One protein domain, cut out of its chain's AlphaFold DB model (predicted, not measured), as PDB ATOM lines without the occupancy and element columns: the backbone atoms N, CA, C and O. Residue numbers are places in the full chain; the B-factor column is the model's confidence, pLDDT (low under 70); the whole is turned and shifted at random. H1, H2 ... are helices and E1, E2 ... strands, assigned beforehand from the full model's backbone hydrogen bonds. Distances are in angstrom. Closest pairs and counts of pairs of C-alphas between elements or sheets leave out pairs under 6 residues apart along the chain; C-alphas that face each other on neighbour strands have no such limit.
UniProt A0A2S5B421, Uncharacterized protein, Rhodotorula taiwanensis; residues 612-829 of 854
ATOM      1  N   LEU A 612       5.012  64.542 144.089       44.03
ATOM      2  CA  LEU A 612       6.207  65.404 144.176       44.03
ATOM      3  C   LEU A 612       6.886  65.567 142.800       44.03
ATOM      4  O   LEU A 612       7.583  66.551 142.544       44.03
ATOM      5  N   ASP A 613       6.630  64.601 141.924       39.97
ATOM      6  CA  ASP A 613       7.082  64.477 140.556       39.97
ATOM      7  C   ASP A 613       6.837  65.725 139.689       39.97
ATOM      8  O   ASP A 613       7.742  66.109 138.957       39.97
ATOM      9  N   ASP A 614       5.685  66.404 139.777       37.38
ATOM     10  CA  ASP A 614       5.388  67.574 138.928       37.38
ATOM     11  C   ASP A 614       6.341  68.740 139.223       37.38
ATOM     12  O   ASP A 614       6.938  69.337 138.322       37.38
ATOM     13  N   LEU A 615       6.559  69.026 140.510       42.66
ATOM     14  CA  LEU A 615       7.538  70.020 140.961       42.66
ATOM     15  C   LEU A 615       8.964  69.633 140.548       42.66
ATOM     16  O   LEU A 615       9.777  70.507 140.235       42.66
ATOM     17  N   LEU A 616       9.266  68.333 140.522       44.00
ATOM     18  CA  LEU A 616      10.553  67.834 140.065       44.00
ATOM     19  C   LEU A 616      10.708  67.954 138.541       44.00
ATOM     20  O   LEU A 616      11.769  68.365 138.083       44.00
ATOM     21  N   TYR A 617       9.662  67.673 137.764       41.59
ATOM     22  CA  TYR A 617       9.617  67.843 136.312       41.59
ATOM     23  C   TYR A 617       9.844  69.309 135.927       41.59
ATOM     24  O   TYR A 617      10.784  69.602 135.186       41.59
ATOM     25  N   PHE A 618       9.094  70.249 136.516       39.97
ATOM     26  CA  PHE A 618       9.313  71.684 136.290       39.97
ATOM     27  C   PHE A 618      10.724  72.139 136.700       39.97
ATOM     28  O   PHE A 618      11.312  72.985 136.023       39.97
ATOM     29  N   HIS A 619      11.316  71.558 137.753       44.22
ATOM     30  CA  HIS A 619      12.715  71.816 138.103       44.22
ATOM     31  C   HIS A 619      13.686  71.266 137.044       44.22
ATOM     32  O   HIS A 619      14.557  72.002 136.588       44.22
ATOM     33  N   CYS A 620      13.528  70.011 136.614       45.91
ATOM     34  CA  CYS A 620      14.433  69.350 135.669       45.91
ATOM     35  C   CYS A 620      14.383  69.983 134.275       45.91
ATOM     36  O   CYS A 620      15.437  70.229 133.692       45.91
ATOM     37  N   VAL A 621      13.193  70.337 133.771       41.97
ATOM     38  CA  VAL A 621      13.012  71.079 132.504       41.97
ATOM     39  C   VAL A 621      13.769  72.416 132.519       41.97
ATOM     40  O   VAL A 621      14.314  72.829 131.497       41.97
ATOM     41  N   CYS A 622      13.881  73.065 133.682       35.78
ATOM     42  CA  CYS A 622      14.681  74.284 133.852       35.78
ATOM     43  C   CYS A 622      16.182  74.028 134.105       35.78
ATOM     44  O   CYS A 622      16.989  74.940 133.921       35.78
ATOM     45  N   CYS A 623      16.555  72.829 134.568       43.03
ATOM     46  CA  CYS A 623      17.864  72.509 135.146       43.03
ATOM     47  C   CYS A 623      18.294  71.055 134.846       43.03
ATOM     48  O   CYS A 623      18.213  70.190 135.718       43.03
ATOM     49  N   GLY A 624      18.815  70.785 133.647       46.59
ATOM     50  CA  GLY A 624      19.355  69.472 133.268       46.59
ATOM     51  C   GLY A 624      19.922  69.463 131.847       46.59
ATOM     52  O   GLY A 624      19.893  70.490 131.167       46.59
ATOM     53  N   ASP A 625      20.429  68.314 131.397       52.06
ATOM     54  CA  ASP A 625      20.566  68.026 129.961       52.06
ATOM     55  C   ASP A 625      19.313  67.289 129.439       52.06
ATOM     56  O   ASP A 625      18.560  66.736 130.250       52.06
ATOM     57  N   PRO A 626      19.062  67.258 128.114       52.53
ATOM     58  CA  PRO A 626      17.835  66.682 127.562       52.53
ATOM     59  C   PRO A 626      17.612  65.197 127.881       52.53
ATOM     60  O   PRO A 626      16.466  64.766 127.934       52.53
ATOM     61  N   TYR A 627      18.670  64.416 128.120       60.38
ATOM     62  CA  TYR A 627      18.558  62.989 128.433       60.38
ATOM     63  C   TYR A 627      18.249  62.767 129.918       60.38
ATOM     64  O   TYR A 627      17.416  61.936 130.262       60.38
ATOM     65  N   GLN A 628      18.835  63.569 130.812       62.34
ATOM     66  CA  GLN A 628      18.410  63.601 132.218       62.34
ATOM     67  C   GLN A 628      16.951  64.063 132.358       62.34
ATOM     68  O   GLN A 628      16.222  63.548 133.207       62.34
ATOM     69  N   GLN A 629      16.516  65.009 131.520       60.38
ATOM     70  CA  GLN A 629      15.125  65.458 131.453       60.38
ATOM     71  C   GLN A 629      14.190  64.340 130.966       60.38
ATOM     72  O   GLN A 629      13.200  64.078 131.643       60.38
ATOM     73  N   ASP A 630      14.530  63.654 129.868       63.34
ATOM     74  CA  ASP A 630      13.788  62.507 129.318       63.34
ATOM     75  C   ASP A 630      13.666  61.359 130.336       63.34
ATOM     76  O   ASP A 630      12.556  60.948 130.673       63.34
ATOM     77  N   TYR A 631      14.781  60.921 130.936       71.62
ATOM     78  CA  TYR A 631      14.781  59.860 131.951       71.62
ATOM     79  C   TYR A 631      13.926  60.213 133.173       71.62
ATOM     80  O   TYR A 631      13.163  59.374 133.653       71.62
ATOM     81  N   ILE A 632      14.038  61.438 133.704       67.56
ATOM     82  CA  ILE A 632      13.271  61.841 134.891       67.56
ATOM     83  C   ILE A 632      11.792  62.024 134.527       67.56
ATOM     84  O   ILE A 632      10.937  61.454 135.191       67.56
ATOM     85  N   ALA A 633      11.454  62.741 133.455       61.19
ATOM     86  CA  ALA A 633      10.061  62.913 133.038       61.19
ATOM     87  C   ALA A 633       9.386  61.570 132.677       61.19
ATOM     88  O   ALA A 633       8.206  61.366 132.978       61.19
ATOM     89  N   GLY A 634      10.147  60.628 132.116       60.00
ATOM     90  CA  GLY A 634       9.752  59.235 131.931       60.00
ATOM     91  C   GLY A 634       9.536  58.498 133.254       60.00
ATOM     92  O   GLY A 634       8.465  57.937 133.461       60.00
ATOM     93  N   ALA A 635      10.487  58.542 134.193       67.38
ATOM     94  CA  ALA A 635      10.394  57.869 135.496       67.38
ATOM     95  C   ALA A 635       9.112  58.200 136.271       67.38
ATOM     96  O   ALA A 635       8.574  57.364 136.994       67.38
ATOM     97  N   LEU A 636       8.649  59.434 136.098       61.69
ATOM     98  CA  LEU A 636       7.509  60.037 136.771       61.69
ATOM     99  C   LEU A 636       6.176  59.827 136.026       61.69
ATOM    100  O   LEU A 636       5.111  60.149 136.556       61.69
ATOM    101  N   GLY A 637       6.203  59.290 134.804       53.03
ATOM    102  CA  GLY A 637       5.011  59.031 133.993       53.03
ATOM    103  C   GLY A 637       4.449  60.239 133.234       53.03
ATOM    104  O   GLY A 637       3.240  60.295 133.021       53.03
ATOM    105  N   TYR A 638       5.286  61.214 132.852       52.22
ATOM    106  CA  TYR A 638       4.876  62.352 132.006       52.22
ATOM    107  C   TYR A 638       5.137  62.138 130.511       52.22
ATOM    108  O   TYR A 638       4.565  62.846 129.681       52.22
ATOM    109  N   HIS A 639       5.991  61.179 130.145       53.69
ATOM    110  CA  HIS A 639       6.253  60.855 128.743       53.69
ATOM    111  C   HIS A 639       5.196  59.905 128.183       53.69
ATOM    112  O   HIS A 639       4.873  58.883 128.782       53.69
ATOM    113  N   GLN A 640       4.717  60.210 126.977       41.31
ATOM    114  CA  GLN A 640       4.233  59.163 126.081       41.31
ATOM    115  C   GLN A 640       5.437  58.523 125.384       41.31
ATOM    116  O   GLN A 640       6.472  59.162 125.215       41.31
ATOM    117  N   ALA A 641       5.290  57.269 124.961       43.22
ATOM    118  CA  ALA A 641       6.343  56.486 124.324       43.22
ATOM    119  C   ALA A 641       6.763  57.045 122.947       43.22
ATOM    120  O   ALA A 641       6.267  56.598 121.911       43.22
ATOM    121  N   SER A 642       7.693  58.004 122.934       36.41
ATOM    122  CA  SER A 642       8.310  58.554 121.726       36.41
ATOM    123  C   SER A 642       9.818  58.271 121.680       36.41
ATOM    124  O   SER A 642      10.577  58.634 122.570       36.41
ATOM    125  N   ILE A 643      10.261  57.659 120.575       40.19
ATOM    126  CA  ILE A 643      11.662  57.565 120.110       40.19
ATOM    127  C   ILE A 643      12.602  56.612 120.899       40.19
ATOM    128  O   ILE A 643      13.489  56.034 120.275       40.19
ATOM    129  N   SER A 644      12.440  56.382 122.208       48.19
ATOM    130  CA  SER A 644      13.471  55.720 123.052       48.19
ATOM    131  C   SER A 644      13.318  54.205 123.327       48.19
ATOM    132  O   SER A 644      14.187  53.603 123.979       48.19
ATOM    133  N   TYR A 645      12.259  53.552 122.830       54.62
ATOM    134  CA  TYR A 645      12.003  52.122 123.063       54.62
ATOM    135  C   TYR A 645      11.995  51.302 121.759       54.62
ATOM    136  O   TYR A 645      11.072  51.412 120.955       54.62
ATOM    137  N   ASN A 646      12.962  50.391 121.592       57.53
ATOM    138  CA  ASN A 646      13.004  49.427 120.481       57.53
ATOM    139  C   ASN A 646      12.039  48.244 120.720       57.53
ATOM    140  O   ASN A 646      12.448  47.084 120.761       57.53
ATOM    141  N   LEU A 647      10.754  48.546 120.928       66.25
ATOM    142  CA  LEU A 647       9.695  47.564 121.205       66.25
ATOM    143  C   LEU A 647       9.128  46.908 119.943       66.25
ATOM    144  O   LEU A 647       8.377  45.940 120.058       66.25
ATOM    145  N   THR A 648       9.491  47.398 118.760       59.09
ATOM    146  CA  THR A 648       9.228  46.749 117.476       59.09
ATOM    147  C   THR A 648      10.478  46.746 116.596       59.09
ATOM    148  O   THR A 648      11.214  47.727 116.513       59.09
ATOM    149  N   ASP A 649      10.703  45.625 115.912       59.09
ATOM    150  CA  ASP A 649      11.652  45.511 114.802       59.09
ATOM    151  C   ASP A 649      11.092  46.195 113.534       59.09
ATOM    152  O   ASP A 649       9.882  46.401 113.407       59.09
ATOM    153  N   GLY A 650      11.945  46.476 112.543       52.88
ATOM    154  CA  GLY A 650      11.563  47.076 111.255       52.88
ATOM    155  C   GLY A 650      10.558  46.251 110.432       52.88
ATOM    156  O   GLY A 650       9.973  46.765 109.482       52.88
ATOM    157  N   ALA A 651      10.311  44.994 110.814       56.56
ATOM    158  CA  ALA A 651       9.229  44.144 110.307       56.56
ATOM    159  C   ALA A 651       7.930  44.209 111.153       56.56
ATOM    160  O   ALA A 651       7.117  43.283 111.103       56.56
ATOM    161  N   SER A 652       7.761  45.250 111.978       55.25
ATOM    162  CA  SER A 652       6.644  45.460 112.924       55.25
ATOM    163  C   SER A 652       6.446  44.331 113.949       55.25
ATOM    164  O   SER A 652       5.366  44.179 114.521       55.25
ATOM    165  N   ARG A 653       7.481  43.517 114.191       57.22
ATOM    166  CA  ARG A 653       7.437  42.407 115.152       57.22
ATOM    167  C   ARG A 653       7.778  42.912 116.553       57.22
ATOM    168  O   ARG A 653       8.817  43.551 116.688       57.22
ATOM    169  N   PRO A 654       6.971  42.613 117.585       61.16
ATOM    170  CA  PRO A 654       7.215  43.118 118.931       61.16
ATOM    171  C   PRO A 654       8.455  42.483 119.574       61.16
ATOM    172  O   PRO A 654       8.502  41.281 119.841       61.16
ATOM    173  N   THR A 655       9.454  43.316 119.847       69.00
ATOM    174  CA  THR A 655      10.733  42.996 120.494       69.00
ATOM    175  C   THR A 655      10.677  43.395 121.967       69.00
ATOM    176  O   THR A 655      11.331  44.330 122.416       69.00
ATOM    177  N   ILE A 656       9.837  42.688 122.725       69.75
ATOM    178  CA  ILE A 656       9.608  42.962 124.150       69.75
ATOM    179  C   ILE A 656      10.819  42.472 124.960       69.75
ATOM    180  O   ILE A 656      11.071  41.259 124.962       69.75
ATOM    181  N   PRO A 657      11.559  43.363 125.650       76.62
ATOM    182  CA  PRO A 657      12.708  42.963 126.447       76.62
ATOM    183  C   PRO A 657      12.288  42.127 127.657       76.62
ATOM    184  O   PRO A 657      11.187  42.262 128.194       76.62
ATOM    185  N   LEU A 658      13.204  41.279 128.114       88.62
ATOM    186  CA  LEU A 658      13.084  40.589 129.391       88.62
ATOM    187  C   LEU A 658      13.479  41.573 130.500       88.62
ATOM    188  O   LEU A 658      14.630  41.985 130.576       88.62
ATOM    189  N   VAL A 659      12.541  41.971 131.353       91.75
ATOM    190  CA  VAL A 659      12.746  42.977 132.403       91.75
ATOM    191  C   VAL A 659      13.235  42.329 133.702       91.75
ATOM    192  O   VAL A 659      12.764  41.259 134.098       91.75
ATOM    193  N   LEU A 660      14.161  43.001 134.389       93.94
ATOM    194  CA  LEU A 660      14.500  42.757 135.791       93.94
ATOM    195  C   LEU A 660      14.198  44.017 136.611       93.94
ATOM    196  O   LEU A 660      14.627  45.109 136.240       93.94
ATOM    197  N   LYS A 661      13.502  43.874 137.742       90.88
ATOM    198  CA  LYS A 661      13.246  44.969 138.695       90.88
ATOM    199  C   LYS A 661      13.467  44.547 140.147       90.88
ATOM    200  O   LYS A 661      13.520  43.360 140.458       90.88
ATOM    201  N   ALA A 662      13.565  45.523 141.043       84.06
ATOM    202  CA  ALA A 662      13.483  45.304 142.488       84.06
ATOM    203  C   ALA A 662      12.068  45.626 142.990       84.06
ATOM    204  O   ALA A 662      11.450  46.563 142.486       84.06
ATOM    205  N   VAL A 663      11.566  44.881 143.981       77.19
ATOM    206  CA  VAL A 663      10.303  45.217 144.670       77.19
ATOM    207  C   VAL A 663      10.497  46.423 145.596       77.19
ATOM    208  O   VAL A 663       9.738  47.384 145.532       77.19
ATOM    209  N   GLU A 664      11.551  46.393 146.411       83.50
ATOM    210  CA  GLU A 664      12.001  47.495 147.265       83.50
ATOM    211  C   GLU A 664      13.538  47.503 147.290       83.50
ATOM    212  O   GLU A 664      14.176  46.450 147.216       83.50
ATOM    213  N   LEU A 665      14.139  48.688 147.422       87.75
ATOM    214  CA  LEU A 665      15.551  48.849 147.765       87.75
ATOM    215  C   LEU A 665      15.663  49.585 149.101       87.75
ATOM    216  O   LEU A 665      15.478  50.802 149.163       87.75
ATOM    217  N   LYS A 666      15.982  48.832 150.159       90.19
ATOM    218  CA  LYS A 666      16.121  49.328 151.531       90.19
ATOM    219  C   LYS A 666      17.442  48.902 152.165       90.19
ATOM    220  O   LYS A 666      17.884  47.763 152.001       90.19
ATOM    221  N   GLY A 667      18.052  49.814 152.915       89.56
ATOM    222  CA  GLY A 667      19.234  49.525 153.725       89.56
ATOM    223  C   GLY A 667      20.091  50.750 154.018       89.56
ATOM    224  O   GLY A 667      19.755  51.875 153.643       89.56
ATOM    225  N   THR A 668      21.225  50.530 154.675       88.62
ATOM    226  CA  THR A 668      22.282  51.547 154.814       88.62
ATOM    227  C   THR A 668      22.978  51.824 153.468       88.62
ATOM    228  O   THR A 668      22.796  51.093 152.494       88.62
ATOM    229  N   MET A 669      23.814  52.870 153.375       86.19
ATOM    230  CA  MET A 669      24.551  53.187 152.133       86.19
ATOM    231  C   MET A 669      25.358  52.001 151.553       86.19
ATOM    232  O   MET A 669      25.244  51.761 150.348       86.19
ATOM    233  N   PRO A 670      26.145  51.234 152.341       87.12
ATOM    234  CA  PRO A 670      26.805  50.020 151.850       87.12
ATOM    235  C   PRO A 670      25.838  48.959 151.307       87.12
ATOM    236  O   PRO A 670      26.114  48.368 150.266       87.12
ATOM    237  N   GLU A 671      24.701  48.739 151.970       88.31
ATOM    238  CA  GLU A 671      23.704  47.737 151.569       88.31
ATOM    239  C   GLU A 671      22.986  48.131 150.277       88.31
ATOM    240  O   GLU A 671      22.855  47.307 149.375       88.31
ATOM    241  N   LEU A 672      22.582  49.399 150.146       89.12
ATOM    242  CA  LEU A 672      21.999  49.929 148.912       89.12
ATOM    243  C   LEU A 672      22.998  49.824 147.750       89.12
ATOM    244  O   LEU A 672      22.623  49.409 146.652       89.12
ATOM    245  N   ARG A 673      24.285  50.128 147.987       88.38
ATOM    246  CA  ARG A 673      25.348  49.938 146.986       88.38
ATOM    247  C   ARG A 673      25.497  48.473 146.584       88.38
ATOM    248  O   ARG A 673      25.619  48.198 145.392       88.38
ATOM    249  N   LEU A 674      25.476  47.546 147.542       87.75
ATOM    250  CA  LEU A 674      25.555  46.107 147.281       87.75
ATOM    251  C   LEU A 674      24.346  45.621 146.471       87.75
ATOM    252  O   LEU A 674      24.537  44.982 145.442       87.75
ATOM    253  N   ALA A 675      23.123  45.978 146.872       89.88
ATOM    254  CA  ALA A 675      21.893  45.600 146.175       89.88
ATOM    255  C   ALA A 675      21.848  46.137 144.732       89.88
ATOM    256  O   ALA A 675      21.514  45.393 143.810       89.88
ATOM    257  N   MET A 676      22.265  47.389 144.508       90.88
ATOM    258  CA  MET A 676      22.395  47.954 143.160       90.88
ATOM    259  C   MET A 676      23.485  47.244 142.338       90.88
ATOM    260  O   MET A 676      23.260  46.906 141.180       90.88
ATOM    261  N   SER A 677      24.644  46.952 142.938       89.88
ATOM    262  CA  SER A 677      25.736  46.224 142.267       89.88
ATOM    263  C   SER A 677      25.306  44.806 141.859       89.88
ATOM    264  O   SER A 677      25.599  44.365 140.748       89.88
ATOM    265  N   LEU A 678      24.559  44.113 142.728       90.62
ATOM    266  CA  LEU A 678      23.946  42.813 142.449       90.62
ATOM    267  C   LEU A 678      22.953  42.902 141.285       90.62
ATOM    268  O   LEU A 678      23.064  42.123 140.344       90.62
ATOM    269  N   LEU A 679      22.022  43.861 141.313       92.25
ATOM    270  CA  LEU A 679      21.028  44.053 140.250       92.25
ATOM    271  C   LEU A 679      21.677  44.287 138.885       92.25
ATOM    272  O   LEU A 679      21.313  43.614 137.921       92.25
ATOM    273  N   LEU A 680      22.664  45.182 138.798       91.75
ATOM    274  CA  LEU A 680      23.367  45.479 137.546       91.75
ATOM    275  C   LEU A 680      24.151  44.259 137.027       91.75
ATOM    276  O   LEU A 680      24.105  43.966 135.833       91.75
ATOM    277  N   HIS A 681      24.794  43.493 137.916       91.62
ATOM    278  CA  HIS A 681      25.502  42.265 137.539       91.62
ATOM    279  C   HIS A 681      24.545  41.160 137.062       91.62
ATOM    280  O   HIS A 681      24.797  40.544 136.029       91.62
ATOM    281  N   ILE A 682      23.416  40.937 137.750       92.12
ATOM    282  CA  ILE A 682      22.385  39.967 137.331       92.12
ATOM    283  C   ILE A 682      21.788  40.376 135.981       92.12
ATOM    284  O   ILE A 682      21.607  39.524 135.113       92.12
ATOM    285  N   THR A 683      21.519  41.670 135.786       92.38
ATOM    286  CA  THR A 683      20.999  42.242 134.533       92.38
ATOM    287  C   THR A 683      21.913  41.883 133.359       92.38
ATOM    288  O   THR A 683      21.487  41.164 132.454       92.38
ATOM    289  N   ALA A 684      23.193  42.266 133.431       90.81
ATOM    290  CA  ALA A 684      24.174  41.973 132.385       90.81
ATOM    291  C   ALA A 684      24.418  40.462 132.197       90.81
ATOM    292  O   ALA A 684      24.511  39.977 131.070       90.81
ATOM    293  N   ALA A 685      24.465  39.684 133.285       90.94
ATOM    294  CA  ALA A 685      24.699  38.239 133.230       90.94
ATOM    295  C   ALA A 685      23.504  37.425 132.698       90.94
ATOM    296  O   ALA A 685      23.689  36.258 132.333       90.94
ATOM    297  N   THR A 686      22.296  38.001 132.667       90.44
ATOM    298  CA  THR A 686      21.066  37.369 132.145       90.44
ATOM    299  C   THR A 686      20.558  37.985 130.839       90.44
ATOM    300  O   THR A 686      19.656  37.412 130.234       90.44
ATOM    301  N   GLY A 687      21.135  39.101 130.376       88.12
ATOM    302  CA  GLY A 687      20.683  39.810 129.173       88.12
ATOM    303  C   GLY A 687      19.310  40.470 129.339       88.12
ATOM    304  O   GLY A 687      18.557  40.574 128.371       88.12
ATOM    305  N   ARG A 688      18.958  40.855 130.572       90.94
ATOM    306  CA  ARG A 688      17.708  41.557 130.891       90.94
ATOM    307  C   ARG A 688      17.886  43.075 130.792       90.94
ATOM    308  O   ARG A 688      19.000  43.579 130.876       90.94
ATOM    309  N   THR A 689      16.783  43.803 130.664       90.44
ATOM    310  CA  THR A 689      16.726  45.265 130.810       90.44
ATOM    311  C   THR A 689      16.388  45.598 132.263       90.44
ATOM    312  O   THR A 689      15.390  45.103 132.796       90.44
ATOM    313  N   PHE A 690      17.199  46.424 132.924       91.88
ATOM    314  CA  PHE A 690      16.958  46.828 134.311       91.88
ATOM    315  C   PHE A 690      15.950  47.977 134.392       91.88
ATOM    316  O   PHE A 690      16.126  49.021 133.762       91.88
ATOM    317  N   VAL A 691      14.925  47.797 135.225       91.06
ATOM    318  CA  VAL A 691      13.984  48.842 135.635       91.06
ATOM    319  C   VAL A 691      14.142  49.045 137.147       91.06
ATOM    320  O   VAL A 691      13.772  48.159 137.926       91.06
ATOM    321  N   PRO A 692      14.710  50.175 137.600       87.88
ATOM    322  CA  PRO A 692      14.851  50.464 139.018       87.88
ATOM    323  C   PRO A 692      13.502  50.864 139.643       87.88
ATOM    324  O   PRO A 692      12.600  51.315 138.934       87.88
ATOM    325  N   PRO A 693      13.354  50.767 140.977       85.69
ATOM    326  CA  PRO A 693      12.210  51.351 141.667       85.69
ATOM    327  C   PRO A 693      12.250  52.886 141.572       85.69
ATOM    328  O   PRO A 693      13.314  53.484 141.401       85.69
ATOM    329  N   LEU A 694      11.090  53.537 141.710       78.50
ATOM    330  CA  LEU A 694      10.979  55.004 141.693       78.50
ATOM    331  C   LEU A 694      11.736  55.654 142.866       78.50
ATOM    332  O   LEU A 694      12.403  56.681 142.704       78.50
ATOM    333  N   THR A 695      11.653  55.027 144.037       82.00
ATOM    334  CA  THR A 695      12.256  55.471 145.296       82.00
ATOM    335  C   THR A 695      13.075  54.361 145.959       82.00
ATOM    336  O   THR A 695      12.990  53.186 145.597       82.00
ATOM    337  N   VAL A 696      13.919  54.750 146.915       85.12
ATOM    338  CA  VAL A 696      14.725  53.870 147.770       85.12
ATOM    339  C   VAL A 696      14.656  54.335 149.220       85.12
ATOM    340  O   VAL A 696      14.582  55.536 149.494       85.12
ATOM    341  N   THR A 697      14.735  53.390 150.153       88.56
ATOM    342  CA  THR A 697      14.641  53.637 151.595       88.56
ATOM    343  C   THR A 697      16.036  53.598 152.222       88.56
ATOM    344  O   THR A 697      16.578  52.526 152.501       88.56
ATOM    345  N   LEU A 698      16.637  54.769 152.458       86.44
ATOM    346  CA  LEU A 698      17.908  54.872 153.177       86.44
ATOM    347  C   LEU A 698      17.675  54.730 154.684       86.44
ATOM    348  O   LEU A 698      17.051  55.596 155.300       86.44
ATOM    349  N   VAL A 699      18.248  53.689 155.285       88.44
ATOM    350  CA  VAL A 699      18.335  53.530 156.741       88.44
ATOM    351  C   VAL A 699      19.525  54.351 157.245       88.44
ATOM    352  O   VAL A 699      20.670  54.105 156.857       88.44
ATOM    353  N   GLN A 700      19.266  55.350 158.087       83.62
ATOM    354  CA  GLN A 700      20.303  56.201 158.676       83.62
ATOM    355  C   GLN A 700      20.959  55.554 159.914       83.62
ATOM    356  O   GLN A 700      20.345  54.698 160.555       83.62
ATOM    357  N   PRO A 701      22.175  55.986 160.316       81.50
ATOM    358  CA  PRO A 701      22.870  55.453 161.498       81.50
ATOM    359  C   PRO A 701      22.129  55.631 162.835       81.50
ATOM    360  O   PRO A 701      22.497  55.006 163.824       81.50
ATOM    361  N   ASP A 702      21.102  56.483 162.882       80.19
ATOM    362  CA  ASP A 702      20.229  56.690 164.042       80.19
ATOM    363  C   ASP A 702      18.946  55.830 164.011       80.19
ATOM    364  O   ASP A 702      18.054  56.018 164.841       80.19
ATOM    365  N   GLY A 703      18.841  54.910 163.046       77.31
ATOM    366  CA  GLY A 703      17.701  54.016 162.857       77.31
ATOM    367  C   GLY A 703      16.493  54.642 162.156       77.31
ATOM    368  O   GLY A 703      15.441  54.006 162.118       77.31
ATOM    369  N   LYS A 704      16.591  55.867 161.613       81.19
ATOM    370  CA  LYS A 704      15.496  56.466 160.831       81.19
ATOM    371  C   LYS A 704      15.555  56.079 159.357       81.19
ATOM    372  O   LYS A 704      16.571  56.279 158.692       81.19
ATOM    373  N   ASP A 705      14.416  55.646 158.830       82.81
ATOM    374  CA  ASP A 705      14.185  55.527 157.391       82.81
ATOM    375  C   ASP A 705      14.048  56.918 156.741       82.81
ATOM    376  O   ASP A 705      13.365  57.805 157.261       82.81
ATOM    377  N   ARG A 706      14.679  57.106 155.579       79.44
ATOM    378  CA  ARG A 706      14.535  58.280 154.708       79.44
ATOM    379  C   ARG A 706      14.337  57.820 153.270       79.44
ATOM    380  O   ARG A 706      15.274  57.347 152.632       79.44
ATOM    381  N   GLU A 707      13.126  58.002 152.763       77.69
ATOM    382  CA  GLU A 707      12.818  57.758 151.356       77.69
ATOM    383  C   GLU A 707      13.465  58.829 150.458       77.69
ATOM    384  O   GLU A 707      13.492  60.020 150.787       77.69
ATOM    385  N   LEU A 708      14.019  58.394 149.327       73.81
ATOM    386  CA  LEU A 708      14.659  59.225 148.309       73.81
ATOM    387  C   LEU A 708      14.290  58.705 146.918       73.81
ATOM    388  O   LEU A 708      14.281  57.500 146.700       73.81
ATOM    389  N   TYR A 709      14.073  59.593 145.945       79.12
ATOM    390  CA  TYR A 709      14.015  59.187 144.537       79.12
ATOM    391  C   TYR A 709      15.322  58.525 144.090       79.12
ATOM    392  O   TYR A 709      16.408  58.974 144.468       79.12
ATOM    393  N   ILE A 710      15.228  57.508 143.232       81.06
ATOM    394  CA  ILE A 710      16.372  56.674 142.843       81.06
ATOM    395  C   ILE A 710      17.548  57.473 142.248       81.06
ATOM    396  O   ILE A 710      18.693  57.247 142.638       81.06
ATOM    397  N   TRP A 711      17.286  58.466 141.390       78.69
ATOM    398  CA  TRP A 711      18.322  59.327 140.790       78.69
ATOM    399  C   TRP A 711      18.993  60.290 141.782       78.69
ATOM    400  O   TRP A 711      20.002  60.898 141.444       78.69
ATOM    401  N   ARG A 712      18.458  60.428 143.004       77.38
ATOM    402  CA  ARG A 712      19.100  61.165 144.108       77.38
ATOM    403  C   ARG A 712      19.980  60.275 144.984       77.38
ATOM    404  O   ARG A 712      20.738  60.798 145.794       77.38
ATOM    405  N   ALA A 713      19.860  58.955 144.847       82.19
ATOM    406  CA  ALA A 713      20.693  57.972 145.534       82.19
ATOM    407  C   ALA A 713      21.828  57.447 144.637       82.19
ATOM    408  O   ALA A 713      22.952  57.243 145.101       82.19
ATOM    409  N   PHE A 714      21.550  57.273 143.345       86.38
ATOM    410  CA  PHE A 714      22.486  56.772 142.341       86.38
ATOM    411  C   PHE A 714      22.394  57.600 141.052       86.38
ATOM    412  O   PHE A 714      21.291  57.994 140.675       86.38
ATOM    413  N   PRO A 715      23.493  57.803 140.307       81.62
ATOM    414  CA  PRO A 715      23.491  58.558 139.049       81.62
ATOM    415  C   PRO A 715      22.887  57.777 137.859       81.62
ATOM    416  O   PRO A 715      23.466  57.740 136.776       81.62
ATOM    417  N   ILE A 716      21.713  57.152 138.030       80.88
ATOM    418  CA  ILE A 716      21.145  56.208 137.046       80.88
ATOM    419  C   ILE A 716      20.856  56.866 135.691       80.88
ATOM    420  O   ILE A 716      21.051  56.226 134.664       80.88
ATOM    421  N   ALA A 717      20.506  58.154 135.651       73.94
ATOM    422  CA  ALA A 717      20.349  58.879 134.386       73.94
ATOM    423  C   ALA A 717      21.656  58.935 133.559       73.94
ATOM    424  O   ALA A 717      21.607  58.911 132.334       73.94
ATOM    425  N   LEU A 718      22.837  58.929 134.197       76.12
ATOM    426  CA  LEU A 718      24.116  58.803 133.480       76.12
ATOM    427  C   LEU A 718      24.338  57.373 132.960       76.12
ATOM    428  O   LEU A 718      24.981  57.184 131.930       76.12
ATOM    429  N   TRP A 719      23.818  56.363 133.664       80.94
ATOM    430  CA  TRP A 719      23.960  54.948 133.302       80.94
ATOM    431  C   TRP A 719      22.994  54.523 132.186       80.94
ATOM    432  O   TRP A 719      23.391  53.777 131.297       80.94
ATOM    433  N   ALA A 720      21.756  55.031 132.192       78.06
ATOM    434  CA  ALA A 720      20.754  54.796 131.147       78.06
ATOM    435  C   ALA A 720      21.140  55.435 129.798       78.06
ATOM    436  O   ALA A 720      20.739  54.956 128.737       78.06
ATOM    437  N   HIS A 721      21.969  56.484 129.824       73.38
ATOM    438  CA  HIS A 721      22.457  57.180 128.635       73.38
ATOM    439  C   HIS A 721      23.996  57.109 128.548       73.38
ATOM    440  O   HIS A 721      24.674  58.125 128.703       73.38
ATOM    441  N   PRO A 722      24.595  55.938 128.253       64.44
ATOM    442  CA  PRO A 722      26.048  55.741 128.322       64.44
ATOM    443  C   PRO A 722      26.855  56.640 127.366       64.44
ATOM    444  O   PRO A 722      28.021  56.937 127.627       64.44
ATOM    445  N   ASN A 723      26.241  57.136 126.287       64.12
ATOM    446  CA  ASN A 723      26.851  58.146 125.415       64.12
ATOM    447  C   ASN A 723      27.047  59.495 126.132       64.12
ATOM    448  O   ASN A 723      28.068  60.146 125.921       64.12
ATOM    449  N   LEU A 724      26.122  59.890 127.014       60.84
ATOM    450  CA  LEU A 724      26.259  61.073 127.866       60.84
ATOM    451  C   LEU A 724      27.432  60.890 128.839       60.84
ATOM    452  O   LEU A 724      28.293  61.759 128.923       60.84
ATOM    453  N   ALA A 725      27.526  59.728 129.492       58.44
ATOM    454  CA  ALA A 725      28.618  59.422 130.415       58.44
ATOM    455  C   ALA A 725      30.008  59.420 129.743       58.44
ATOM    456  O   ALA A 725      30.990  59.793 130.379       58.44
ATOM    457  N   ARG A 726      30.093  59.062 128.451       59.00
ATOM    458  CA  ARG A 726      31.322  59.165 127.634       59.00
ATOM    459  C   ARG A 726      31.652  60.602 127.190       59.00
ATOM    460  O   ARG A 726      32.809  60.884 126.888       59.00
ATOM    461  N   LEU A 727      30.664  61.500 127.130       51.66
ATOM    462  CA  LEU A 727      30.840  62.922 126.786       51.66
ATOM    463  C   LEU A 727      31.112  63.798 128.019       51.66
ATOM    464  O   LEU A 727      31.808  64.813 127.927       51.66
ATOM    465  N   SER A 728      30.584  63.416 129.181       57.31
ATOM    466  CA  SER A 728      30.856  64.062 130.462       57.31
ATOM    467  C   SER A 728      32.296  63.802 130.914       57.31
ATOM    468  O   SER A 728      32.720  62.660 131.059       57.31
ATOM    469  N   ARG A 729      33.044  64.868 131.230       60.47
ATOM    470  CA  ARG A 729      34.345  64.766 131.920       60.47
ATOM    471  C   ARG A 729      34.135  64.432 133.399       60.47
ATOM    472  O   ARG A 729      34.265  65.299 134.262       60.47
ATOM    473  N   LEU A 730      33.746  63.191 133.667       66.62
ATOM    474  CA  LEU A 730      33.565  62.673 135.019       66.62
ATOM    475  C   LEU A 730      34.929  62.553 135.731       66.62
ATOM    476  O   LEU A 730      35.907  62.173 135.090       66.62
ATOM    477  N   PRO A 731      35.021  62.871 137.035       68.88
ATOM    478  CA  PRO A 731      36.239  62.640 137.809       68.88
ATOM    479  C   PRO A 731      36.572  61.145 137.931       68.88
ATOM    480  O   PRO A 731      35.665  60.334 138.101       68.88
ATOM    481  N   ASP A 732      37.861  60.796 137.998       66.62
ATOM    482  CA  ASP A 732      38.364  59.405 138.063       66.62
ATOM    483  C   ASP A 732      37.798  58.560 139.231       66.62
ATOM    484  O   ASP A 732      37.887  57.335 139.227       66.62
ATOM    485  N   ARG A 733      37.198  59.206 140.243       72.50
ATOM    486  CA  ARG A 733      36.497  58.558 141.370       72.50
ATOM    487  C   ARG A 733      35.097  58.021 141.027       72.50
ATOM    488  O   ARG A 733      34.484  57.371 141.874       72.50
ATOM    489  N   VAL A 734      34.547  58.347 139.855       76.44
ATOM    490  CA  VAL A 734      33.193  57.952 139.442       76.44
ATOM    491  C   VAL A 734      33.258  56.621 138.698       76.44
ATOM    492  O   VAL A 734      33.515  56.571 137.497       76.44
ATOM    493  N   LYS A 735      32.993  55.529 139.418       82.06
ATOM    494  CA  LYS A 735      32.843  54.202 138.829       82.06
ATOM    495  C   LYS A 735      31.448  54.052 138.226       82.06
ATOM    496  O   LYS A 735      30.440  54.104 138.932       82.06
ATOM    497  N   LEU A 736      31.430  53.853 136.913       80.06
ATOM    498  CA  LEU A 736      30.256  53.517 136.113       80.06
ATOM    499  C   LEU A 736      30.172  51.994 135.918       80.06
ATOM    500  O   LEU A 736      31.213  51.332 135.945       80.06
ATOM    501  N   PRO A 737      28.976  51.429 135.684       83.62
ATOM    502  CA  PRO A 737      28.849  50.035 135.288       83.62
ATOM    503  C   PRO A 737      29.327  49.809 133.840       83.62
ATOM    504  O   PRO A 737      29.296  50.745 133.033       83.62
ATOM    505  N   PRO A 738      29.742  48.577 133.483       82.00
ATOM    506  CA  PRO A 738      30.015  48.200 132.097       82.00
ATOM    507  C   PRO A 738      28.826  48.501 131.179       82.00
ATOM    508  O   PRO A 738      27.684  48.217 131.528       82.00
ATOM    509  N   THR A 739      29.089  49.051 129.991       71.56
ATOM    510  CA  THR A 739      28.037  49.411 129.020       71.56
ATOM    511  C   THR A 739      27.515  48.230 128.206       71.56
ATOM    512  O   THR A 739      26.536  48.362 127.475       71.56
ATOM    513  N   ASP A 740      28.185  47.087 128.293       73.56
ATOM    514  CA  ASP A 740      28.034  46.000 127.339       73.56
ATOM    515  C   ASP A 740      27.043  44.972 127.902       73.56
ATOM    516  O   ASP A 740      27.207  44.477 129.016       73.56
ATOM    517  N   ASN A 741      25.988  44.676 127.136       75.50
ATOM    518  CA  ASN A 741      24.817  43.887 127.559       75.50
ATOM    519  C   ASN A 741      24.034  44.463 128.761       75.50
ATOM    520  O   ASN A 741      23.257  43.740 129.382       75.50
ATOM    521  N   LEU A 742      24.205  45.751 129.077       83.69
ATOM    522  CA  LEU A 742      23.487  46.435 130.153       83.69
ATOM    523  C   LEU A 742      22.568  47.525 129.583       83.69
ATOM    524  O   LEU A 742      23.017  48.623 129.262       83.69
ATOM    525  N   GLU A 743      21.269  47.236 129.496       86.31
ATOM    526  CA  GLU A 743      20.246  48.253 129.231       86.31
ATOM    527  C   GLU A 743      19.542  48.637 130.538       86.31
ATOM    528  O   GLU A 743      19.140  47.770 131.317       86.31
ATOM    529  N   ILE A 744      19.376  49.939 130.773       87.00
ATOM    530  CA  ILE A 744      18.646  50.488 131.919       87.00
ATOM    531  C   ILE A 744      17.560  51.421 131.386       87.00
ATOM    532  O   ILE A 744      17.830  52.247 130.512       87.00
ATOM    533  N   LYS A 745      16.346  51.292 131.918       86.94
ATOM    534  CA  LYS A 745      15.206  52.169 131.625       86.94
ATOM    535  C   LYS A 745      14.711  52.851 132.895       86.94
ATOM    536  O   LYS A 745      15.124  52.535 134.008       86.94
ATOM    537  N   GLU A 746      13.828  53.811 132.713       82.44
ATOM    538  CA  GLU A 746      13.155  54.555 133.764       82.44
ATOM    539  C   GLU A 746      12.119  53.699 134.537       82.44
ATOM    540  O   GLU A 746      11.512  52.797 133.960       82.44
ATOM    541  N   PRO A 747      11.853  53.978 135.831       83.81
ATOM    542  CA  PRO A 747      10.904  53.234 136.672       83.81
ATOM    543  C   PRO A 747       9.513  52.944 136.080       83.81
ATOM    544  O   PRO A 747       8.922  51.908 136.385       83.81
ATOM    545  N   ALA A 748       8.978  53.830 135.233       76.56
ATOM    546  CA  ALA A 748       7.660  53.668 134.612       76.56
ATOM    547  C   ALA A 748       7.661  52.799 133.334       76.56
ATOM    548  O   ALA A 748       6.585  52.499 132.809       76.56
ATOM    549  N   PHE A 749       8.831  52.353 132.856       83.62
ATOM    550  CA  PHE A 749       9.026  51.683 131.563       83.62
ATOM    551  C   PHE A 749       8.005  50.583 131.257       83.62
ATOM    552  O   PHE A 749       7.414  50.575 130.183       83.62
ATOM    553  N   VAL A 750       7.746  49.678 132.208       81.56
ATOM    554  CA  VAL A 750       6.790  48.565 132.034       81.56
ATOM    555  C   VAL A 750       5.383  49.064 131.677       81.56
ATOM    556  O   VAL A 750       4.712  48.457 130.845       81.56
ATOM    557  N   MET A 751       4.944  50.186 132.255       74.94
ATOM    558  CA  MET A 751       3.638  50.775 131.954       74.94
ATOM    559  C   MET A 751       3.631  51.457 130.584       74.94
ATOM    560  O   MET A 751       2.720  51.210 129.795       74.94
ATOM    561  N   HIS A 752       4.662  52.249 130.278       71.38
ATOM    562  CA  HIS A 752       4.787  52.950 128.995       71.38
ATOM    563  C   HIS A 752       4.926  51.984 127.816       71.38
ATOM    564  O   HIS A 752       4.284  52.163 126.785       71.38
ATOM    565  N   ALA A 753       5.726  50.930 127.976       77.38
ATOM    566  CA  ALA A 753       5.924  49.890 126.979       77.38
ATOM    567  C   ALA A 753       4.646  49.071 126.749       77.38
ATOM    568  O   ALA A 753       4.285  48.810 125.603       77.38
ATOM    569  N   ALA A 754       3.918  48.715 127.814       76.75
ATOM    570  CA  ALA A 754       2.640  48.014 127.698       76.75
ATOM    571  C   ALA A 754       1.567  48.875 127.002       76.75
ATOM    572  O   ALA A 754       0.829  48.370 126.159       76.75
ATOM    573  N   GLU A 755       1.502  50.177 127.300       73.69
ATOM    574  CA  GLU A 755       0.611  51.112 126.602       73.69
ATOM    575  C   GLU A 755       1.027  51.330 125.136       73.69
ATOM    576  O   GLU A 755       0.176  51.324 124.246       73.69
ATOM    577  N   HIS A 756       2.326  51.451 124.851       72.44
ATOM    578  CA  HIS A 756       2.852  51.548 123.487       72.44
ATOM    579  C   HIS A 756       2.476  50.315 122.651       72.44
ATOM    580  O   HIS A 756       1.927  50.457 121.563       72.44
ATOM    581  N   LEU A 757       2.669  49.102 123.181       73.25
ATOM    582  CA  LEU A 757       2.271  47.860 122.507       73.25
ATOM    583  C   LEU A 757       0.764  47.829 122.188       73.25
ATOM    584  O   LEU A 757       0.393  47.415 121.092       73.25
ATOM    585  N   GLN A 758      -0.092  48.318 123.096       71.75
ATOM    586  CA  GLN A 758      -1.548  48.422 122.890       71.75
ATOM    587  C   GLN A 758      -1.953  49.449 121.817       71.75
ATOM    588  O   GLN A 758      -2.971  49.257 121.149       71.75
ATOM    589  N   ARG A 759      -1.165  50.516 121.631       67.56
ATOM    590  CA  ARG A 759      -1.397  51.555 120.611       67.56
ATOM    591  C   ARG A 759      -0.803  51.211 119.237       67.56
ATOM    592  O   ARG A 759      -1.359  51.615 118.224       67.56
ATOM    593  N   THR A 760       0.329  50.505 119.191       66.31
ATOM    594  CA  THR A 760       1.169  50.385 117.981       66.31
ATOM    595  C   THR A 760       1.035  49.041 117.249       66.31
ATOM    596  O   THR A 760       1.404  48.947 116.078       66.31
ATOM    597  N   LEU A 761       0.492  47.994 117.881       67.56
ATOM    598  CA  LEU A 761       0.283  46.691 117.232       67.56
ATOM    599  C   LEU A 761      -1.127  46.566 116.608       67.56
ATOM    600  O   LEU A 761      -2.116  46.850 117.281       67.56
ATOM    601  N   PRO A 762      -1.258  46.070 115.357       67.31
ATOM    602  CA  PRO A 762      -2.548  46.020 114.657       67.31
ATOM    603  C   PRO A 762      -3.491  44.903 115.139       67.31
ATOM    604  O   PRO A 762      -4.707  45.035 115.016       67.31
ATOM    605  N   ASP A 763      -2.969  43.802 115.696       77.25
ATOM    606  CA  ASP A 763      -3.793  42.779 116.357       77.25
ATOM    607  C   ASP A 763      -3.977  43.147 117.832       77.25
ATOM    608  O   ASP A 763      -3.154  42.797 118.679       77.25
ATOM    609  N   GLN A 764      -5.094  43.809 118.138       73.19
ATOM    610  CA  GLN A 764      -5.507  44.170 119.497       73.19
ATOM    611  C   GLN A 764      -5.524  42.976 120.471       73.19
ATOM    612  O   GLN A 764      -5.226  43.139 121.653       73.19
ATOM    613  N   SER A 765      -5.810  41.754 120.001       76.25
ATOM    614  CA  SER A 765      -5.811  40.562 120.858       76.25
ATOM    615  C   SER A 765      -4.397  40.114 121.230       76.25
ATOM    616  O   SER A 765      -4.174  39.620 122.335       76.25
ATOM    617  N   ALA A 766      -3.434  40.252 120.316       73.12
ATOM    618  CA  ALA A 766      -2.026  39.979 120.580       73.12
ATOM    619  C   ALA A 766      -1.405  41.115 121.403       73.12
ATOM    620  O   ALA A 766      -0.682  40.846 122.358       73.12
ATOM    621  N   ALA A 767      -1.748  42.366 121.087       71.88
ATOM    622  CA  ALA A 767      -1.320  43.561 121.802       71.88
ATOM    623  C   ALA A 767      -1.729  43.531 123.282       71.88
ATOM    624  O   ALA A 767      -0.886  43.749 124.149       71.88
ATOM    625  N   ALA A 768      -2.989  43.184 123.577       75.94
ATOM    626  CA  ALA A 768      -3.466  42.991 124.944       75.94
ATOM    627  C   ALA A 768      -2.682  41.883 125.664       75.94
ATOM    628  O   ALA A 768      -2.080  42.151 126.697       75.94
ATOM    629  N   ARG A 769      -2.584  40.681 125.070       82.69
ATOM    630  CA  ARG A 769      -1.813  39.558 125.643       82.69
ATOM    631  C   ARG A 769      -0.365  39.933 125.959       82.69
ATOM    632  O   ARG A 769       0.114  39.601 127.031       82.69
ATOM    633  N   MET A 770       0.315  40.647 125.066       78.62
ATOM    634  CA  MET A 770       1.709  41.062 125.260       78.62
ATOM    635  C   MET A 770       1.884  42.201 126.270       78.62
ATOM    636  O   MET A 770       2.880  42.238 126.988       78.62
ATOM    637  N   ALA A 771       0.923  43.120 126.352       79.56
ATOM    638  CA  ALA A 771       0.896  44.143 127.391       79.56
ATOM    639  C   ALA A 771       0.615  43.536 128.775       79.56
ATOM    640  O   ALA A 771       1.182  43.990 129.767       79.56
ATOM    641  N   ASP A 772      -0.208  42.490 128.837       82.81
ATOM    642  CA  ASP A 772      -0.507  41.761 130.065       82.81
ATOM    643  C   ASP A 772       0.657  40.836 130.468       82.81
ATOM    644  O   ASP A 772       1.054  40.879 131.628       82.81
ATOM    645  N   GLU A 773       1.309  40.133 129.525       83.38
ATOM    646  CA  GLU A 773       2.587  39.418 129.739       83.38
ATOM    647  C   GLU A 773       3.663  40.336 130.349       83.38
ATOM    648  O   GLU A 773       4.428  39.906 131.205       83.38
ATOM    649  N   LEU A 774       3.754  41.597 129.906       82.75
ATOM    650  CA  LEU A 774       4.758  42.549 130.399       82.75
ATOM    651  C   LEU A 774       4.406  43.125 131.785       82.75
ATOM    652  O   LEU A 774       5.309  43.451 132.564       82.75
ATOM    653  N   ARG A 775       3.108  43.259 132.092       80.81
ATOM    654  CA  ARG A 775       2.589  43.727 133.391       80.81
ATOM    655  C   ARG A 775       2.616  42.631 134.457       80.81
ATOM    656  O   ARG A 775       2.907  42.935 135.618       80.81
ATOM    657  N   GLU A 776       2.314  41.386 134.086       86.69
ATOM    658  CA  GLU A 776       2.459  40.231 134.971       86.69
ATOM    659  C   GLU A 776       3.903  40.173 135.485       86.69
ATOM    660  O   GLU A 776       4.857  40.525 134.796       86.69
ATOM    661  N   THR A 777       4.053  39.892 136.776       84.81
ATOM    662  CA  THR A 777       5.320  40.047 137.488       84.81
ATOM    663  C   THR A 777       5.544  38.830 138.359       84.81
ATOM    664  O   THR A 777       4.820  38.626 139.336       84.81
ATOM    665  N   LEU A 778       6.581  38.062 138.042       89.12
ATOM    666  CA  LEU A 778       6.997  36.929 138.849       89.12
ATOM    667  C   LEU A 778       8.059  37.378 139.860       89.12
ATOM    668  O   LEU A 778       9.176  37.744 139.488       89.12
ATOM    669  N   THR A 779       7.711  37.362 141.145       89.19
ATOM    670  CA  THR A 779       8.645  37.713 142.221       89.19
ATOM    671  C   THR A 779       9.487  36.507 142.646       89.19
ATOM    672  O   THR A 779       8.982  35.387 142.745       89.19
ATOM    673  N   LEU A 780      10.772  36.741 142.917       88.94
ATOM    674  CA  LEU A 780      11.717  35.767 143.455       88.94
ATOM    675  C   LEU A 780      12.362  36.305 144.743       88.94
ATOM    676  O   LEU A 780      13.102  37.290 144.724       88.94
ATOM    677  N   ASP A 781      12.074  35.621 145.849       88.69
ATOM    678  CA  ASP A 781      12.614  35.879 147.187       88.69
ATOM    679  C   ASP A 781      14.088  35.446 147.273       88.69
ATOM    680  O   ASP A 781      14.412  34.265 147.127       88.69
ATOM    681  N   LEU A 782      14.996  36.395 147.529       86.94
ATOM    682  CA  LEU A 782      16.432  36.129 147.711       86.94
ATOM    683  C   LEU A 782      16.765  35.451 149.060       86.94
ATOM    684  O   LEU A 782      17.905  35.035 149.289       86.94
ATOM    685  N   GLY A 783      15.772  35.317 149.944       83.94
ATOM    686  CA  GLY A 783      15.813  34.516 151.165       83.94
ATOM    687  C   GLY A 783      15.493  33.032 150.973       83.94
ATOM    688  O   GLY A 783      15.609  32.280 151.942       83.94
ATOM    689  N   ASP A 784      15.137  32.588 149.761       84.19
ATOM    690  CA  ASP A 784      14.959  31.166 149.442       84.19
ATOM    691  C   ASP A 784      16.222  30.359 149.809       84.19
ATOM    692  O   ASP A 784      17.336  30.675 149.386       84.19
ATOM    693  N   GLY A 785      16.047  29.291 150.594       78.31
ATOM    694  CA  GLY A 785      17.133  28.410 151.028       78.31
ATOM    695  C   GLY A 785      17.824  27.658 149.885       78.31
ATOM    696  O   GLY A 785      18.957  27.213 150.056       78.31
ATOM    697  N   GLU A 786      17.191  27.549 148.711       81.56
ATOM    698  CA  GLU A 786      17.828  27.024 147.496       81.56
ATOM    699  C   GLU A 786      18.791  28.030 146.828       81.56
ATOM    700  O   GLU A 786      19.569  27.650 145.952       81.56
ATOM    701  N   LEU A 787      18.769  29.311 147.222       85.19
ATOM    702  CA  LEU A 787      19.656  30.358 146.707       85.19
ATOM    703  C   LEU A 787      20.877  30.543 147.625       85.19
ATOM    704  O   LEU A 787      20.948  31.457 148.455       85.19
ATOM    705  N   THR A 788      21.873  29.666 147.464       83.62
ATOM    706  CA  THR A 788      23.121  29.735 148.249       83.62
ATOM    707  C   THR A 788      24.061  30.842 147.772       83.62
ATOM    708  O   THR A 788      24.642  31.526 148.611       83.62
ATOM    709  N   SER A 789      24.149  31.076 146.456       88.38
ATOM    710  CA  SER A 789      25.116  31.984 145.821       88.38
ATOM    711  C   SER A 789      24.538  32.780 144.645       88.38
ATOM    712  O   SER A 789      23.525  32.409 144.042       88.38
ATOM    713  N   LEU A 790      25.245  33.846 144.254       89.38
ATOM    714  CA  LEU A 790      24.871  34.684 143.110       89.38
ATOM    715  C   LEU A 790      24.876  33.911 141.777       89.38
ATOM    716  O   LEU A 790      24.009  34.137 140.932       89.38
ATOM    717  N   GLN A 791      25.795  32.953 141.596       90.38
ATOM    718  CA  GLN A 791      25.799  32.111 140.393       90.38
ATOM    719  C   GLN A 791      24.568  31.199 140.350       90.38
ATOM    720  O   GLN A 791      23.958  31.057 139.295       90.38
ATOM    721  N   VAL A 792      24.152  30.620 141.485       90.25
ATOM    722  CA  VAL A 792      22.943  29.778 141.553       90.25
ATOM    723  C   VAL A 792      21.691  30.581 141.186       90.25
ATOM    724  O   VAL A 792      20.832  30.061 140.472       90.25
ATOM    725  N   LEU A 793      21.611  31.858 141.581       91.44
ATOM    726  CA  LEU A 793      20.556  32.769 141.127       91.44
ATOM    727  C   LEU A 793      20.606  33.002 139.608       91.44
ATOM    728  O   LEU A 793      19.585  32.837 138.940       91.44
ATOM    729  N   ILE A 794      21.771  33.341 139.046       92.44
ATOM    730  CA  ILE A 794      21.932  33.586 137.601       92.44
ATOM    731  C   ILE A 794      21.565  32.335 136.784       92.44
ATOM    732  O   ILE A 794      20.829  32.442 135.803       92.44
ATOM    733  N   GLU A 795      21.994  31.144 137.208       91.56
ATOM    734  CA  GLU A 795      21.613  29.885 136.556       91.56
ATOM    735  C   GLU A 795      20.120  29.574 136.718       91.56
ATOM    736  O   GLU A 795      19.489  29.109 135.771       91.56
ATOM    737  N   ARG A 796      19.507  29.861 137.877       90.69
ATOM    738  CA  ARG A 796      18.054  29.704 138.086       90.69
ATOM    739  C   ARG A 796      17.259  30.603 137.140       90.69
ATOM    740  O   ARG A 796      16.319  30.108 136.522       90.69
ATOM    741  N   LEU A 797      17.676  31.859 136.968       90.44
ATOM    742  CA  LEU A 797      17.077  32.826 136.038       90.44
ATOM    743  C   LEU A 797      17.251  32.432 134.557       90.44
ATOM    744  O   LEU A 797      16.441  32.828 133.723       90.44
ATOM    745  N   LYS A 798      18.263  31.615 134.231       89.94
ATOM    746  CA  LYS A 798      18.496  31.042 132.889       89.94
ATOM    747  C   LYS A 798      17.756  29.725 132.619       89.94
ATOM    748  O   LYS A 798      17.761  29.256 131.482       89.94
ATOM    749  N   ARG A 799      17.105  29.107 133.615       88.56
ATOM    750  CA  ARG A 799      16.278  27.897 133.397       88.56
ATOM    751  C   ARG A 799      15.037  28.246 132.565       88.56
ATOM    752  O   ARG A 799      14.488  29.321 132.788       88.56
ATOM    753  N   PRO A 800      14.518  27.334 131.712       81.94
ATOM    754  CA  PRO A 800      13.443  27.616 130.753       81.94
ATOM    755  C   PRO A 800      12.313  28.510 131.283       81.94
ATOM    756  O   PRO A 800      12.110  29.591 130.743       81.94
ATOM    757  N   PHE A 801      11.684  28.122 132.397       84.69
ATOM    758  CA  PHE A 801      10.609  28.868 133.066       84.69
ATOM    759  C   PHE A 801      10.964  30.340 133.361       84.69
ATOM    760  O   PHE A 801      10.267  31.241 132.908       84.69
ATOM    761  N   TRP A 802      12.081  30.601 134.048       84.06
ATOM    762  CA  TRP A 802      12.515  31.967 134.379       84.06
ATOM    763  C   TRP A 802      13.136  32.702 133.178       84.06
ATOM    764  O   TRP A 802      13.130  33.929 133.134       84.06
ATOM    765  N   SER A 803      13.657  31.981 132.183       83.12
ATOM    766  CA  SER A 803      14.255  32.588 130.987       83.12
ATOM    767  C   SER A 803      13.214  33.160 130.019       83.12
ATOM    768  O   SER A 803      13.497  34.139 129.337       83.12
ATOM    769  N   THR A 804      12.005  32.587 129.979       81.75
ATOM    770  CA  THR A 804      10.889  33.087 129.156       81.75
ATOM    771  C   THR A 804      10.052  34.161 129.847       81.75
ATOM    772  O   THR A 804       9.349  34.909 129.173       81.75
ATOM    773  N   GLU A 805      10.112  34.233 131.178       85.94
ATOM    774  CA  GLU A 805       9.300  35.139 131.992       85.94
ATOM    775  C   GLU A 805       9.610  36.612 131.685       85.94
ATOM    776  O   GLU A 805      10.766  37.037 131.803       85.94
ATOM    777  N   ARG A 806       8.607  37.415 131.307       87.44
ATOM    778  CA  ARG A 806       8.854  38.796 130.854       87.44
ATOM    779  C   ARG A 806       9.417  39.665 131.962       87.44
ATOM    780  O   ARG A 806      10.535  40.148 131.816       87.44
ATOM    781  N   THR A 807       8.696  39.823 133.067       89.69
ATOM    782  CA  THR A 807       9.066  40.751 134.139       89.69
ATOM    783  C   THR A 807       9.327  39.992 135.434       89.69
ATOM    784  O   THR A 807       8.403  39.581 136.134       89.69
ATOM    785  N   ILE A 808      10.606  39.852 135.792       92.50
ATOM    786  CA  ILE A 808      11.011  39.276 137.079       92.50
ATOM    787  C   ILE A 808      11.278  40.400 138.078       92.50
ATOM    788  O   ILE A 808      12.004  41.352 137.777       92.50
ATOM    789  N   ALA A 809      10.724  40.266 139.280       90.62
ATOM    790  CA  ALA A 809      11.047  41.117 140.417       90.62
ATOM    791  C   ALA A 809      11.887  40.352 141.449       90.62
ATOM    792  O   ALA A 809      11.584  39.204 141.763       90.62
ATOM    793  N   LEU A 810      12.919  40.987 142.002       90.69
ATOM    794  CA  LEU A 810      13.676  40.458 143.141       90.69
ATOM    795  C   LEU A 810      13.251  41.169 144.430       90.69
ATOM    796  O   LEU A 810      13.082  42.394 144.446       90.69
ATOM    797  N   GLU A 811      13.097  40.405 145.508       89.75
ATOM    798  CA  GLU A 811      12.774  40.907 146.849       89.75
ATOM    799  C   GLU A 811      13.715  40.328 147.916       89.75
ATOM    800  O   GLU A 811      14.529  39.450 147.634       89.75
ATOM    801  N   ASN A 812      13.610  40.828 149.152       85.69
ATOM    802  CA  ASN A 812      14.359  40.321 150.308       85.69
ATOM    803  C   ASN A 812      15.900  40.366 150.158       85.69
ATOM    804  O   ASN A 812      16.623  39.460 150.574       85.69
ATOM    805  N   PHE A 813      16.428  41.467 149.608       85.19
ATOM    806  CA  PHE A 813      17.876  41.743 149.548       85.19
ATOM    807  C   PHE A 813      18.569  41.696 150.925       85.19
ATOM    808  O   PHE A 813      19.786  41.534 151.002       85.19
ATOM    809  N   GLU A 814      17.805  41.808 152.017       82.81
ATOM    810  CA  GLU A 814      18.297  41.678 153.389       82.81
ATOM    811  C   GLU A 814      18.953  40.307 153.630       82.81
ATOM    812  O   GLU A 814      20.034  40.238 154.212       82.81
ATOM    813  N   ALA A 815      18.372  39.231 153.082       81.62
ATOM    814  CA  ALA A 815      18.843  37.852 153.237       81.62
ATOM    815  C   ALA A 815      20.150  37.527 152.477       81.62
ATOM    816  O   ALA A 815      20.632  36.390 152.516       81.62
ATOM    817  N   VAL A 816      20.720  38.508 151.771       78.44
ATOM    818  CA  VAL A 816      21.989  38.407 151.031       78.44
ATOM    819  C   VAL A 816      23.144  39.098 151.772       78.44
ATOM    820  O   VAL A 816      24.302  38.752 151.542       78.44
ATOM    821  N   ARG A 817      22.853  40.027 152.700       71.25
ATOM    822  CA  ARG A 817      23.833  40.949 153.318       71.25
ATOM    823  C   ARG A 817      25.035  40.273 153.998       71.25
ATOM    824  O   ARG A 817      26.096  40.883 154.066       71.25
ATOM    825  N   GLU A 818      24.881  39.041 154.484       62.31
ATOM    826  CA  GLU A 818      25.884  38.330 155.299       62.31
ATOM    827  C   GLU A 818      26.561  37.137 154.581       62.31
ATOM    828  O   GLU A 818      27.397  36.455 155.172       62.31
ATOM    829  N   LYS A 819      26.214  36.847 153.317       69.12
ATOM    830  CA  LYS A 819      26.641  35.615 152.619       69.12
ATOM    831  C   LYS A 819      27.871  35.840 151.724       69.12
ATOM    832  O   LYS A 819      27.772  36.467 150.671       69.12
ATOM    833  N   GLU A 820      29.017  35.240 152.064       62.94
ATOM    834  CA  GLU A 820      30.260  35.375 151.275       62.94
ATOM    835  C   GLU A 820      30.166  34.870 149.820       62.94
ATOM    836  O   GLU A 820      30.900  35.357 148.961       62.94
ATOM    837  N   GLU A 821      29.262  33.931 149.517       72.31
ATOM    838  CA  GLU A 821      29.062  33.383 148.162       72.31
ATOM    839  C   GLU A 821      28.304  34.332 147.204       72.31
ATOM    840  O   GLU A 821      28.057  33.992 146.045       72.31
ATOM    841  N   TRP A 822      27.925  35.531 147.660       82.12
ATOM    842  CA  TRP A 822      27.208  36.540 146.864       82.12
ATOM    843  C   TRP A 822      28.102  37.685 146.371       82.12
ATOM    844  O   TRP A 822      27.618  38.761 146.016       82.12
ATOM    845  N   ARG A 823      29.419  37.458 146.323       81.75
ATOM    846  CA  ARG A 823      30.387  38.413 145.768       81.75
ATOM    847  C   ARG A 823      30.043  38.755 144.314       81.75
ATOM    848  O   ARG A 823      29.910  37.882 143.458       81.75
ATOM    849  N   VAL A 824      29.905  40.051 144.056       85.75
ATOM    850  CA  VAL A 824      29.715  40.621 142.718       85.75
ATOM    851  C   VAL A 824      31.066  40.639 141.990       85.75
ATOM    852  O   VAL A 824      32.094  40.808 142.643       85.75
ATOM    853  N   ALA A 825      31.083  40.485 140.662       86.06
ATOM    854  CA  ALA A 825      32.315  40.607 139.879       86.06
ATOM    855  C   ALA A 825      32.934  42.012 140.016       86.06
ATOM    856  O   ALA A 825      32.202  42.997 140.159       86.06
ATOM    857  N   ASP A 826      34.266  42.111 139.948       84.62
ATOM    858  CA  ASP A 826      35.001  43.343 140.268       84.62
ATOM    859  C   ASP A 826      34.561  44.550 139.432       84.62
ATOM    860  O   ASP A 826      34.482  45.655 139.966       84.62
ATOM    861  N   ASP A 827      34.182  44.365 138.165       84.06
ATOM    862  CA  ASP A 827      33.661  45.435 137.299       84.06
ATOM    863  C   ASP A 827      32.373  46.069 137.848       84.06
ATOM    864  O   ASP A 827      32.185  47.282 137.761       84.06
ATOM    865  N   PHE A 828      31.518  45.269 138.487       86.50
ATOM    866  CA  PHE A 828      30.256  45.702 139.090       86.50
ATOM    867  C   PHE A 828      30.391  46.083 140.572       86.50
ATOM    868  O   PHE A 828      29.547  46.801 141.103       86.50
ATOM    869  N   ALA A 829      31.448  45.639 141.255       84.12
ATOM    870  CA  ALA A 829      31.664  45.922 142.668       84.12
ATOM    871  C   ALA A 829      31.955  47.414 142.931       84.12
ATOM    872  O   ALA A 829      32.784  48.036 142.264       84.12
TER     873      ALA A 829
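AT A GLANCE: This is residues 612 to 829 of the 854 residues of an uncharacterized protein of Rhodotorula taiwanensis (UniProt A0A2S5B421). A small twisted wall of four parallel strands, E2, E1, E6 and E5, has the long helix H3 over one face, and H9 packs on the last residues of H3. Three hairpins lie round this body: helices H7 and H8 reach away from one end of the sheet's strands, strands E3 and E4 lie by the first residues of H3, and helices H1 and H2 lie well away from H9 and H10, with H2 packed on the short helix H5. The printed part has 218 residues, with eleven named helices and six named strands in the order H1 H2 E1 H3 E2 E3 E4 H4 H5 H6 H7 H8 E5 H9 H10 E6 H11. The class is mixed, helices and strands; the larger sheet runs E2, E1, E6, E5, all parallel, and E3 and E4 are antiparallel. The whole is compact, with a radius of gyration of the C-alphas of 17.7 A and spans of 51 by 46 by 32 A.

HOW THE PARTS SIT: H1, residues 612 to 622, and H2, residues 626 to 635, are a helical hairpin: they touch, closest at the C-alphas of Cys 620 and Gln 629, 5.8 A, at a shallow tilt of 10 degrees, opposite ways. E1, residues 659 to 662, H3, residues 669 to 686, and E2, residues 689 to 691, form a strand-helix-strand unit, two parallel neighbour strands with a helix between, its crossover right-handed. N 660 and O 689 are 2.9 A apart, within hydrogen-bond range. H3 is on the sheet at a height of 9.8 A, over E1 and along the strands at 16 degrees on the local plane: two layers, a helix on one face of a sheet. E3, residues 695 to 699, and E4, residues 705 to 709, are a hairpin, with N 696 and O 708 2.8 A apart. H4, residues 710 to 713, is near H2. H5, residues 716 to 720, touches H2, closest at the C-alphas of Ala 717 and Gln 628, 5.5 A. H6, residues 722 to 727, and H5 only just touch, only at the corner, with 3 pairs of C-alphas within 8 A, closest at Leu 718 and Ala 725, 5.5 A. H7, residues 749 to 760, and H8, residues 764 to 775, are a helical hairpin that touches closest at the C-alphas of Ala 754 and Ala 771, 4.3 A, at a shallow tilt of 3 degrees; each only grazes the larger sheet. E5, residues 778 to 781, H9, residues 790 to 798, H10, residues 800 to 804, and E6, residues 807 to 811, form a second right-handed unit. N 780 and O 809 are 2.8 A apart, and N 661 and O 808 of E1 and E6 2.9 A. H9 touches H3, by residues 682 to 686 of H3 alone, closest at the C-alphas of Ile 682 and Ile 794, 6.4 A, at a steep tilt of 40 degrees, the same way. H11, residues 813 to 816, is close to H3 but not clearly touching, with the C-alphas of Ala 675 and Phe 813 6.5 A apart. Every O i to N i+4 pair is within hydrogen-bond range in the helices but H4 and H11, which are too short for one.

IN THESE COORDINATES: H1 begins at C-alpha 612 (6.207, 65.404, 144.176) and is 16.0 A long; H2 is 14.0 A. H3 runs 25.7 A from C-alpha 669 (24.551, 53.187, 152.133). H7 is 15.7 A, H8 16.1 A and H9 12.6 A. E3, E4 and E6 are 13.1, 13.4 and 13.2 A. H11 ends at C-alpha 816 (21.989, 38.407, 151.031).

THE WHOLE: The C-alphas of Ala 651 and Asp 702, the two farthest apart, are 56.3 A apart. The printed part has no cut. The links H2 to E1 and H6 to H7 are long. The mean pLDDT of the printed part is 75.7, and 62 residues are under 70, among them 612 to 630 and 632 to 656.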